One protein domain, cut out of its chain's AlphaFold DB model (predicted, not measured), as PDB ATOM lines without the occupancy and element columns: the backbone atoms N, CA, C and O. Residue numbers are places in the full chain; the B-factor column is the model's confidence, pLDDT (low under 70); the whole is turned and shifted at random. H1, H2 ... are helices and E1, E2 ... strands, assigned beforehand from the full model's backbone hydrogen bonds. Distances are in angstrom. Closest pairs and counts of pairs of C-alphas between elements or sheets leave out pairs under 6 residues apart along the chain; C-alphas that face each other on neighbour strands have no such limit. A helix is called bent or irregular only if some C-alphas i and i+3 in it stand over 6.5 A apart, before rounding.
ATOM      1  N   TYR A 361      32.730 -26.859 -36.046       94.69
ATOM      2  CA  TYR A 361      31.475 -27.155 -35.356       94.69
ATOM      3  C   TYR A 361      30.879 -28.459 -35.852       94.69
ATOM      4  O   TYR A 361      30.812 -28.715 -37.056       94.69
ATOM      5  N   HIS A 362      30.383 -29.266 -34.925       91.69
ATOM      6  CA  HIS A 362      29.616 -30.452 -35.263       91.69
ATOM      7  C   HIS A 362      28.631 -30.798 -34.152       91.69
ATOM      8  O   HIS A 362      28.793 -30.424 -32.991       91.69
ATOM      9  N   THR A 363      27.581 -31.525 -34.519       89.38
ATOM     10  CA  THR A 363      26.598 -32.040 -33.570       89.38
ATOM     11  C   THR A 363      26.832 -33.516 -33.286       89.38
ATOM     12  O   THR A 363      27.089 -34.297 -34.207       89.38
ATOM     13  N   ARG A 364      26.660 -33.930 -32.031       87.12
ATOM     14  CA  ARG A 364      26.593 -35.343 -31.635       87.12
ATOM     15  C   ARG A 364      25.206 -35.665 -31.108       87.12
ATOM     16  O   ARG A 364      24.683 -34.953 -30.256       87.12
ATOM     17  N   THR A 365      24.629 -36.752 -31.610       84.12
ATOM     18  CA  THR A 365      23.348 -37.261 -31.125       84.12
ATOM     19  C   THR A 365      23.572 -38.260 -30.001       84.12
ATOM     20  O   THR A 365      24.296 -39.244 -30.147       84.12
ATOM     21  N   LEU A 366      22.883 -38.037 -28.892       77.94
ATOM     22  CA  LEU A 366      22.850 -38.873 -27.712       77.94
ATOM     23  C   LEU A 366      21.446 -39.464 -27.541       77.94
ATOM     24  O   LEU A 366      20.420 -38.822 -27.780       77.94
ATOM     25  N   THR A 367      21.399 -40.711 -27.083       76.19
ATOM     26  CA  THR A 367      20.171 -41.351 -26.595       76.19
ATOM     27  C   THR A 367      20.028 -41.107 -25.092       76.19
ATOM     28  O   THR A 367      20.863 -41.575 -24.317       76.19
ATOM     29  N   CYS A 368      18.999 -40.390 -24.651       73.44
ATOM     30  CA  CYS A 368      18.736 -40.204 -23.225       73.44
ATOM     31  C   CYS A 368      18.358 -41.543 -22.565       73.44
ATOM     32  O   CYS A 368      17.576 -42.309 -23.126       73.44
ATOM     33  N   LYS A 369      18.909 -41.808 -21.374       73.94
ATOM     34  CA  LYS A 369      18.567 -42.948 -20.503       73.94
ATOM     35  C   LYS A 369      18.394 -42.471 -19.056       73.94
ATOM     36  O   LYS A 369      19.029 -42.997 -18.147       73.94
ATOM     37  N   HIS A 370      17.636 -41.391 -18.859       74.06
ATOM     38  CA  HIS A 370      17.481 -40.807 -17.529       74.06
ATOM     39  C   HIS A 370      16.815 -41.831 -16.582       74.06
ATOM     40  O   HIS A 370      15.747 -42.328 -16.929       74.06
ATOM     41  N   PRO A 371      17.391 -42.150 -15.402       73.62
ATOM     42  CA  PRO A 371      16.932 -43.264 -14.558       73.62
ATOM     43  C   PRO A 371      15.471 -43.163 -14.106       73.62
ATOM     44  O   PRO A 371      14.818 -44.174 -13.869       73.62
ATOM     45  N   SER A 372      14.962 -41.936 -13.987       78.81
ATOM     46  CA  SER A 372      13.580 -41.637 -13.587       78.81
ATOM     47  C   SER A 372      12.631 -41.391 -14.769       78.81
ATOM     48  O   SER A 372      11.510 -40.947 -14.552       78.81
ATOM     49  N   CYS A 373      13.076 -41.630 -16.006       76.50
ATOM     50  CA  CYS A 373      12.302 -41.430 -17.230       76.50
ATOM     51  C   CYS A 373      12.133 -42.764 -17.960       76.50
ATOM     52  O   CYS A 373      13.111 -43.430 -18.288       76.50
ATOM     53  N   ASP A 374      10.896 -43.130 -18.275       79.56
ATOM     54  CA  ASP A 374      10.555 -44.328 -19.050       79.56
ATOM     55  C   ASP A 374      10.722 -44.134 -20.572       79.56
ATOM     56  O   ASP A 374      10.728 -45.100 -21.338       79.56
ATOM     57  N   ARG A 375      10.906 -42.890 -21.033       74.38
ATOM     58  CA  ARG A 375      11.166 -42.578 -22.446       74.38
ATOM     59  C   ARG A 375      12.616 -42.857 -22.833       74.38
ATOM     60  O   ARG A 375      13.544 -42.319 -22.232       74.38
ATOM     61  N   THR A 376      12.802 -43.566 -23.944       71.12
ATOM     62  CA  THR A 376      14.086 -43.614 -24.660       71.12
ATOM     63  C   THR A 376      14.111 -42.500 -25.706       71.12
ATOM     64  O   THR A 376      13.688 -42.689 -26.846       71.12
ATOM     65  N   CYS A 377      14.559 -41.303 -25.323       69.81
ATOM     66  CA  CYS A 377      14.660 -40.192 -26.271       69.81
ATOM     67  C   CYS A 377      15.916 -40.358 -27.134       69.81
ATOM     68  O   CYS A 377      17.032 -40.137 -26.663       69.81
ATOM     69  N   HIS A 378      15.735 -40.713 -28.401       66.88
ATOM     70  CA  HIS A 378      16.770 -40.573 -29.421       66.88
ATOM     71  C   HIS A 378      16.758 -39.132 -29.940       66.88
ATOM     72  O   HIS A 378      15.684 -38.613 -30.232       66.88
ATOM     73  N   GLY A 379      17.922 -38.485 -30.055       61.66
ATOM     74  CA  GLY A 379      17.988 -37.128 -30.617       61.66
ATOM     75  C   GLY A 379      18.293 -36.014 -29.619       61.66
ATOM     76  O   GLY A 379      18.017 -34.862 -29.930       61.66
ATOM     77  N   VAL A 380      18.847 -36.316 -28.440       65.81
ATOM     78  CA  VAL A 380      19.467 -35.265 -27.618       65.81
ATOM     79  C   VAL A 380      20.736 -34.826 -28.338       65.81
ATOM     80  O   VAL A 380      21.563 -35.673 -28.658       65.81
ATOM     81  N   ILE A 381      20.888 -33.542 -28.635       76.88
ATOM     82  CA  ILE A 381      21.993 -33.063 -29.473       76.88
ATOM     83  C   ILE A 381      22.954 -32.245 -28.630       76.88
ATOM     84  O   ILE A 381      22.527 -31.334 -27.934       76.88
ATOM     85  N   THR A 382      24.246 -32.523 -28.734       81.94
ATOM     86  CA  THR A 382      25.304 -31.656 -28.209       81.94
ATOM     87  C   THR A 382      25.974 -30.945 -29.372       81.94
ATOM     88  O   THR A 382      26.340 -31.594 -30.352       81.94
ATOM     89  N   LEU A 383      26.115 -29.625 -29.272       90.12
ATOM     90  CA  LEU A 383      26.924 -28.816 -30.174       90.12
ATOM     91  C   LEU A 383      28.343 -28.742 -29.620       90.12
ATOM     92  O   LEU A 383      28.538 -28.321 -28.477       90.12
ATOM     93  N   LEU A 384      29.308 -29.125 -30.448       90.69
ATOM     94  CA  LEU A 384      30.724 -29.015 -30.148       90.69
ATOM     95  C   LEU A 384      31.352 -27.912 -30.995       90.69
ATOM     96  O   LEU A 384      31.019 -27.773 -32.172       90.69
ATOM     97  N   GLU A 385      32.251 -27.158 -30.376       93.69
ATOM     98  CA  GLU A 385      33.157 -26.183 -30.981       93.69
ATOM     99  C   GLU A 385      34.577 -26.655 -30.663       93.69
ATOM    100  O   GLU A 385      34.929 -26.768 -29.492       93.69
ATOM    101  N   ASP A 386      35.356 -27.006 -31.687       93.12
ATOM    102  CA  ASP A 386      36.720 -27.540 -31.545       93.12
ATOM    103  C   ASP A 386      36.795 -28.715 -30.547       93.12
ATOM    104  O   ASP A 386      37.583 -28.730 -29.601       93.12
ATOM    105  N   ASP A 387      35.891 -29.682 -30.749       89.50
ATOM    106  CA  ASP A 387      35.686 -30.883 -29.924       89.50
ATOM    107  C   ASP A 387      35.294 -30.606 -28.459       89.50
ATOM    108  O   ASP A 387      35.205 -31.519 -27.640       89.50
ATOM    109  N   GLN A 388      34.995 -29.354 -28.110       89.62
ATOM    110  CA  GLN A 388      34.514 -28.974 -26.787       89.62
ATOM    111  C   GLN A 388      33.002 -28.752 -26.818       89.62
ATOM    112  O   GLN A 388      32.510 -27.993 -27.655       89.62
ATOM    113  N   PRO A 389      32.224 -29.365 -25.911       89.50
ATOM    114  CA  PRO A 389      30.791 -29.132 -25.875       89.50
ATOM    115  C   PRO A 389      30.510 -27.698 -25.404       89.50
ATOM    116  O   PRO A 389      30.986 -27.282 -24.345       89.50
ATOM    117  N   ILE A 390      29.713 -26.957 -26.181       90.81
ATOM    118  CA  ILE A 390      29.336 -25.560 -25.887       90.81
ATOM    119  C   ILE A 390      27.840 -25.361 -25.656       90.81
ATOM    120  O   ILE A 390      27.444 -24.431 -24.958       90.81
ATOM    121  N   ALA A 391      26.999 -26.234 -26.206       89.56
ATOM    122  CA  ALA A 391      25.556 -26.183 -26.025       89.56
ATOM    123  C   ALA A 391      24.947 -27.576 -26.150       89.56
ATOM    124  O   ALA A 391      25.547 -28.492 -26.724       89.56
ATOM    125  N   GLY A 392      23.727 -27.734 -25.656       86.38
ATOM    126  CA  GLY A 392      22.972 -28.944 -25.894       86.38
ATOM    127  C   GLY A 392      21.465 -28.735 -25.909       86.38
ATOM    128  O   GLY A 392      20.926 -27.821 -25.297       86.38
ATOM    129  N   TYR A 393      20.771 -29.631 -26.602       85.12
ATOM    130  CA  TYR A 393      19.348 -29.529 -26.888       85.12
ATOM    131  C   TYR A 393      18.643 -30.816 -26.464       85.12
ATOM    132  O   TYR A 393      18.917 -31.904 -26.982       85.12
ATOM    133  N   LYS A 394      17.736 -30.692 -25.491       79.12
ATOM    134  CA  LYS A 394      16.904 -31.795 -25.002       79.12
ATOM    135  C   LYS A 394      15.750 -32.102 -25.960       79.12
ATOM    136  O   LYS A 394      15.363 -31.291 -26.794       79.12
ATOM    137  N   SER A 395      15.149 -33.280 -25.787       76.06
ATOM    138  CA  SER A 395      13.887 -33.617 -26.453       76.06
ATOM    139  C   SER A 395      12.769 -32.654 -26.039       76.06
ATOM    140  O   SER A 395      12.695 -32.237 -24.881       76.06
ATOM    141  N   ILE A 396      11.848 -32.385 -26.966       73.25
ATOM    142  CA  ILE A 396      10.626 -31.610 -26.716       73.25
ATOM    143  C   ILE A 396       9.863 -32.220 -25.524       73.25
ATOM    144  O   ILE A 396       9.737 -33.445 -25.423       73.25
ATOM    145  N   ASN A 397       9.358 -31.363 -24.628       72.88
ATOM    146  CA  ASN A 397       8.631 -31.739 -23.406       72.88
ATOM    147  C   ASN A 397       9.425 -32.707 -22.506       72.88
ATOM    148  O   ASN A 397       8.933 -33.768 -22.107       72.88
ATOM    149  N   CYS A 398      10.700 -32.396 -22.252       74.44
ATOM    150  CA  CYS A 398      11.534 -33.147 -21.319       74.44
ATOM    151  C   CYS A 398      11.673 -32.450 -19.965       74.44
ATOM    152  O   CYS A 398      12.407 -31.469 -19.849       74.44
ATOM    153  N   ASP A 399      11.015 -33.026 -18.953       72.00
ATOM    154  CA  ASP A 399      11.048 -32.561 -17.558       72.00
ATOM    155  C   ASP A 399      12.356 -32.927 -16.841       72.00
ATOM    156  O   ASP A 399      12.736 -32.292 -15.865       72.00
ATOM    157  N   PHE A 400      13.072 -33.932 -17.352       68.00
ATOM    158  CA  PHE A 400      14.332 -34.430 -16.786       68.00
ATOM    159  C   PHE A 400      15.581 -33.821 -17.436       68.00
ATOM    160  O   PHE A 400      16.682 -34.279 -17.158       68.00
ATOM    161  N   GLY A 401      15.394 -32.890 -18.385       60.31
ATOM    162  CA  GLY A 401      16.377 -32.436 -19.376       60.31
ATOM    163  C   GLY A 401      17.841 -32.489 -18.929       60.31
ATOM    164  O   GLY A 401      18.222 -31.814 -17.984       60.31
ATOM    165  N   LEU A 402      18.664 -33.252 -19.660       59.84
ATOM    166  CA  LEU A 402      20.107 -33.349 -19.398       59.84
ATOM    167  C   LEU A 402      20.830 -32.005 -19.606       59.84
ATOM    168  O   LEU A 402      21.829 -31.752 -18.944       59.84
ATOM    169  N   PHE A 403      20.348 -31.171 -20.537       70.38
ATOM    170  CA  PHE A 403      20.876 -29.842 -20.870       70.38
ATOM    171  C   PHE A 403      19.920 -29.108 -21.836       70.38
ATOM    172  O   PHE A 403      19.201 -29.757 -22.603       70.38
ATOM    173  N   GLU A 404      19.885 -27.772 -21.805       75.88
ATOM    174  CA  GLU A 404      19.113 -26.932 -22.737       75.88
ATOM    175  C   GLU A 404      19.817 -25.586 -22.969       75.88
ATOM    176  O   GLU A 404      19.981 -24.802 -22.037       75.88
ATOM    177  N   GLY A 405      20.223 -25.331 -24.214       82.00
ATOM    178  CA  GLY A 405      20.974 -24.142 -24.616       82.00
ATOM    179  C   GLY A 405      22.472 -24.250 -24.319       82.00
ATOM    180  O   GLY A 405      23.023 -25.349 -24.196       82.00
ATOM    181  N   MET A 406      23.144 -23.098 -24.229       86.00
ATOM    182  CA  MET A 406      24.573 -23.019 -23.909       86.00
ATOM    183  C   MET A 406      24.892 -23.651 -22.550       86.00
ATOM    184  O   MET A 406      24.200 -23.414 -21.562       86.00
ATOM    185  N   ILE A 407      25.987 -24.407 -22.488       84.62
ATOM    186  CA  ILE A 407      26.455 -25.050 -21.258       84.62
ATOM    187  C   ILE A 407      26.922 -23.979 -20.279       84.62
ATOM    188  O   ILE A 407      27.751 -23.124 -20.600       84.62
ATOM    189  N   GLU A 408      26.349 -24.003 -19.076       76.44
ATOM    190  CA  GLU A 408      26.481 -22.882 -18.159       76.44
ATOM    191  C   GLU A 408      27.670 -22.971 -17.197       76.44
ATOM    192  O   GLU A 408      28.135 -21.921 -16.741       76.44
ATOM    193  N   ASP A 409      28.142 -24.174 -16.893       79.81
ATOM    194  CA  ASP A 409      29.108 -24.443 -15.833       79.81
ATOM    195  C   ASP A 409      29.978 -25.675 -16.144       79.81
ATOM    196  O   ASP A 409      29.604 -26.556 -16.925       79.81
ATOM    197  N   ASP A 410      31.144 -25.748 -15.498       81.19
ATOM    198  CA  ASP A 410      32.118 -26.824 -15.706       81.19
ATOM    199  C   ASP A 410      31.603 -28.204 -15.283       81.19
ATOM    200  O   ASP A 410      32.080 -29.213 -15.803       81.19
ATOM    201  N   ALA A 411      30.655 -28.286 -14.342       79.69
ATOM    202  CA  ALA A 411      30.100 -29.570 -13.926       79.69
ATOM    203  C   ALA A 411      29.185 -30.134 -15.020       79.69
ATOM    204  O   ALA A 411      29.336 -31.298 -15.392       79.69
ATOM    205  N   SER A 412      28.321 -29.298 -15.599       77.69
ATOM    206  CA  SER A 412      27.519 -29.633 -16.779       77.69
ATOM    207  C   SER A 412      28.405 -30.005 -17.970       77.69
ATOM    208  O   SER A 412      28.159 -31.015 -18.631       77.69
ATOM    209  N   LYS A 413      29.484 -29.245 -18.207       82.75
ATOM    210  CA  LYS A 413      30.454 -29.540 -19.271       82.75
ATOM    211  C   LYS A 413      31.102 -30.913 -19.080       82.75
ATOM    212  O   LYS A 413      30.998 -31.761 -19.963       82.75
ATOM    213  N   LYS A 414      31.678 -31.173 -17.900       82.25
ATOM    214  CA  LYS A 414      32.291 -32.468 -17.556       82.25
ATOM    215  C   LYS A 414      31.298 -33.619 -17.625       82.25
ATOM    216  O   LYS A 414      31.664 -34.718 -18.034       82.25
ATOM    217  N   HIS A 415      30.046 -33.391 -17.230       79.38
ATOM    218  CA  HIS A 415      28.998 -34.399 -17.341       79.38
ATOM    219  C   HIS A 415      28.754 -34.788 -18.804       79.38
ATOM    220  O   HIS A 415      28.707 -35.974 -19.123       79.38
ATOM    221  N   ILE A 416      28.675 -33.806 -19.705       79.69
ATOM    222  CA  ILE A 416      28.505 -34.042 -21.144       79.69
ATOM    223  C   ILE A 416      29.746 -34.707 -21.750       79.69
ATOM    224  O   ILE A 416      29.602 -35.674 -22.492       79.69
ATOM    225  N   GLU A 417      30.953 -34.260 -21.399       83.44
ATOM    226  CA  GLU A 417      32.211 -34.895 -21.823       83.44
ATOM    227  C   GLU A 417      32.272 -36.365 -21.386       83.44
ATOM    228  O   GLU A 417      32.593 -37.245 -22.185       83.44
ATOM    229  N   THR A 418      31.877 -36.656 -20.144       81.25
ATOM    230  CA  THR A 418      31.798 -38.028 -19.622       81.25
ATOM    231  C   THR A 418      30.792 -38.855 -20.420       81.25
ATOM    232  O   THR A 418      31.107 -39.964 -20.846       81.25
ATOM    233  N   LEU A 419      29.606 -38.305 -20.704       77.69
ATOM    234  CA  LEU A 419      28.590 -38.975 -21.520       77.69
ATOM    235  C   LEU A 419      29.063 -39.253 -22.954       77.69
ATOM    236  O   LEU A 419      28.683 -40.275 -23.528       77.69
ATOM    237  N   LEU A 420      29.854 -38.354 -23.547       79.69
ATOM    238  CA  LEU A 420      30.446 -38.545 -24.873       79.69
ATOM    239  C   LEU A 420      31.501 -39.661 -24.846       79.69
ATOM    240  O   LEU A 420      31.462 -40.555 -25.696       79.69
ATOM    241  N   LEU A 421      32.377 -39.664 -23.835       82.12
ATOM    242  CA  LEU A 421      33.414 -40.682 -23.631       82.12
ATOM    243  C   LEU A 421      32.827 -42.080 -23.408       82.12
ATOM    244  O   LEU A 421      33.204 -43.020 -24.106       82.12
ATOM    245  N   GLU A 422      31.854 -42.220 -22.501       77.69
ATOM    246  CA  GLU A 422      31.176 -43.495 -22.201       77.69
ATOM    247  C   GLU A 422      30.524 -44.139 -23.434       77.69
ATOM    248  O   GLU A 422      30.241 -45.338 -23.451       77.69
ATOM    249  N   ARG A 423      30.263 -43.341 -24.472       72.50
ATOM    250  CA  ARG A 423      29.564 -43.759 -25.688       72.50
ATOM    251  C   ARG A 423      30.475 -43.874 -26.903       72.50
ATOM    252  O   ARG A 423      29.969 -44.182 -27.979       72.50
TER     253      ARG A 423
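What this domain is: This is residues 361 to 423 of the 426 residues of the protein "BcrAD_BadFG domain-containing protein" of Tepidibacillus decaturensis (UniProt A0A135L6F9). Picture a strongly twisted three-stranded antiparallel sheet, E1, E2 and E3, with one helix, H1, crossing over one of its faces and no named helix on the other. At one end of the long axis is the tight turn between E2 and E3; at the other, the loop from E1 to E2 and the first part of the link after E3 reach away from the sheet, and that link then folds back beside E3 and leads to H1. The printed part has 63 residues with three named strands and one named helix, in the order E1, E2, E3, H1 along the chain; the sheet's order is also E1, E2, E3. The class is mixed, helices and strands, and the sheet with its helix makes two layers. The whole is compact, with a radius of gyration of the C-alphas of 11.0 A, yet elongated in outline, spanning 33 by 21 by 20 A.

How they stand to each other: Begin at the first printed residue with E1, residues 361 to 367, and set beside it E2, residues 378 to 385. They form a hairpin and are antiparallel, with 152 degrees between their directions. The C-alphas of Thr 363 and Leu 383 face each other at 4.7 A; look there for N 364 and O 382, 2.9 A apart and within hydrogen-bond range, and for N 366 and O 380 at 2.7 A. Next comes E3, residues 388 to 393, which makes a second hairpin with E2, antiparallel at 144 degrees. Its N 393 is 2.8 A from O 381, and N 383 is 2.8 A from O 391, both within hydrogen-bond range. The three strands are a meander, each the antiparallel neighbour of the one before; E1 and E3 are the edge strands and E2 is the inner one. Beyond E3, residues 405 to 406 pair antiparallel with residues 391 to 392 of E3, a pairing too short to be a named strand. Last comes H1, residues 410 to 421, which is on the sheet at a height of 8.9 A. It lies over E3, only just over that strand alone, with 6 of its 12 C-alphas falling on E3 and 2 on E1. On the local plane its line and that of E3 stand at 88 degrees, across the strands. The closest C-alphas of E3 and H1 are those of Pro 389 and Lys 413, 6.6 A apart, while E1 and H1 are near each other, with 5 pairs of C-alphas within 10 A. In H1 every O i to N i+4 pair is within hydrogen-bond range.

Where its parts are: Find C-alpha 361 at (31.475, -27.155, -35.356); from there E1 runs 20.2 A to C-alpha 367. E2 starts at C-alpha 378, at (16.770, -40.573, -29.421), and is the longest strand, with 8 residues over 21.9 A to C-alpha 385. E3 covers 15.2 A from Gln 388 to Tyr 393. H1 begins with Asp 410 and runs 16.0 A to C-alpha 421 at (33.414, -40.682, -23.631); it is not bent.

The domain as a whole: The two C-alphas farthest apart, those of Asp 374 and Asp 386, are 33.5 A apart, and the first and last printed C-alphas, 361 and 423, are 19.3 A apart. The printed part has no cut. The link from E2 to E3 is tight, that from E1 to E2 is short with 10 residues, and that from E3 to H1 is long with 16 residues, 394 to 409. Mean pLDDT of the printed part is 79.3; look for values under 70 at residues 377 to 380 and 400 to 402.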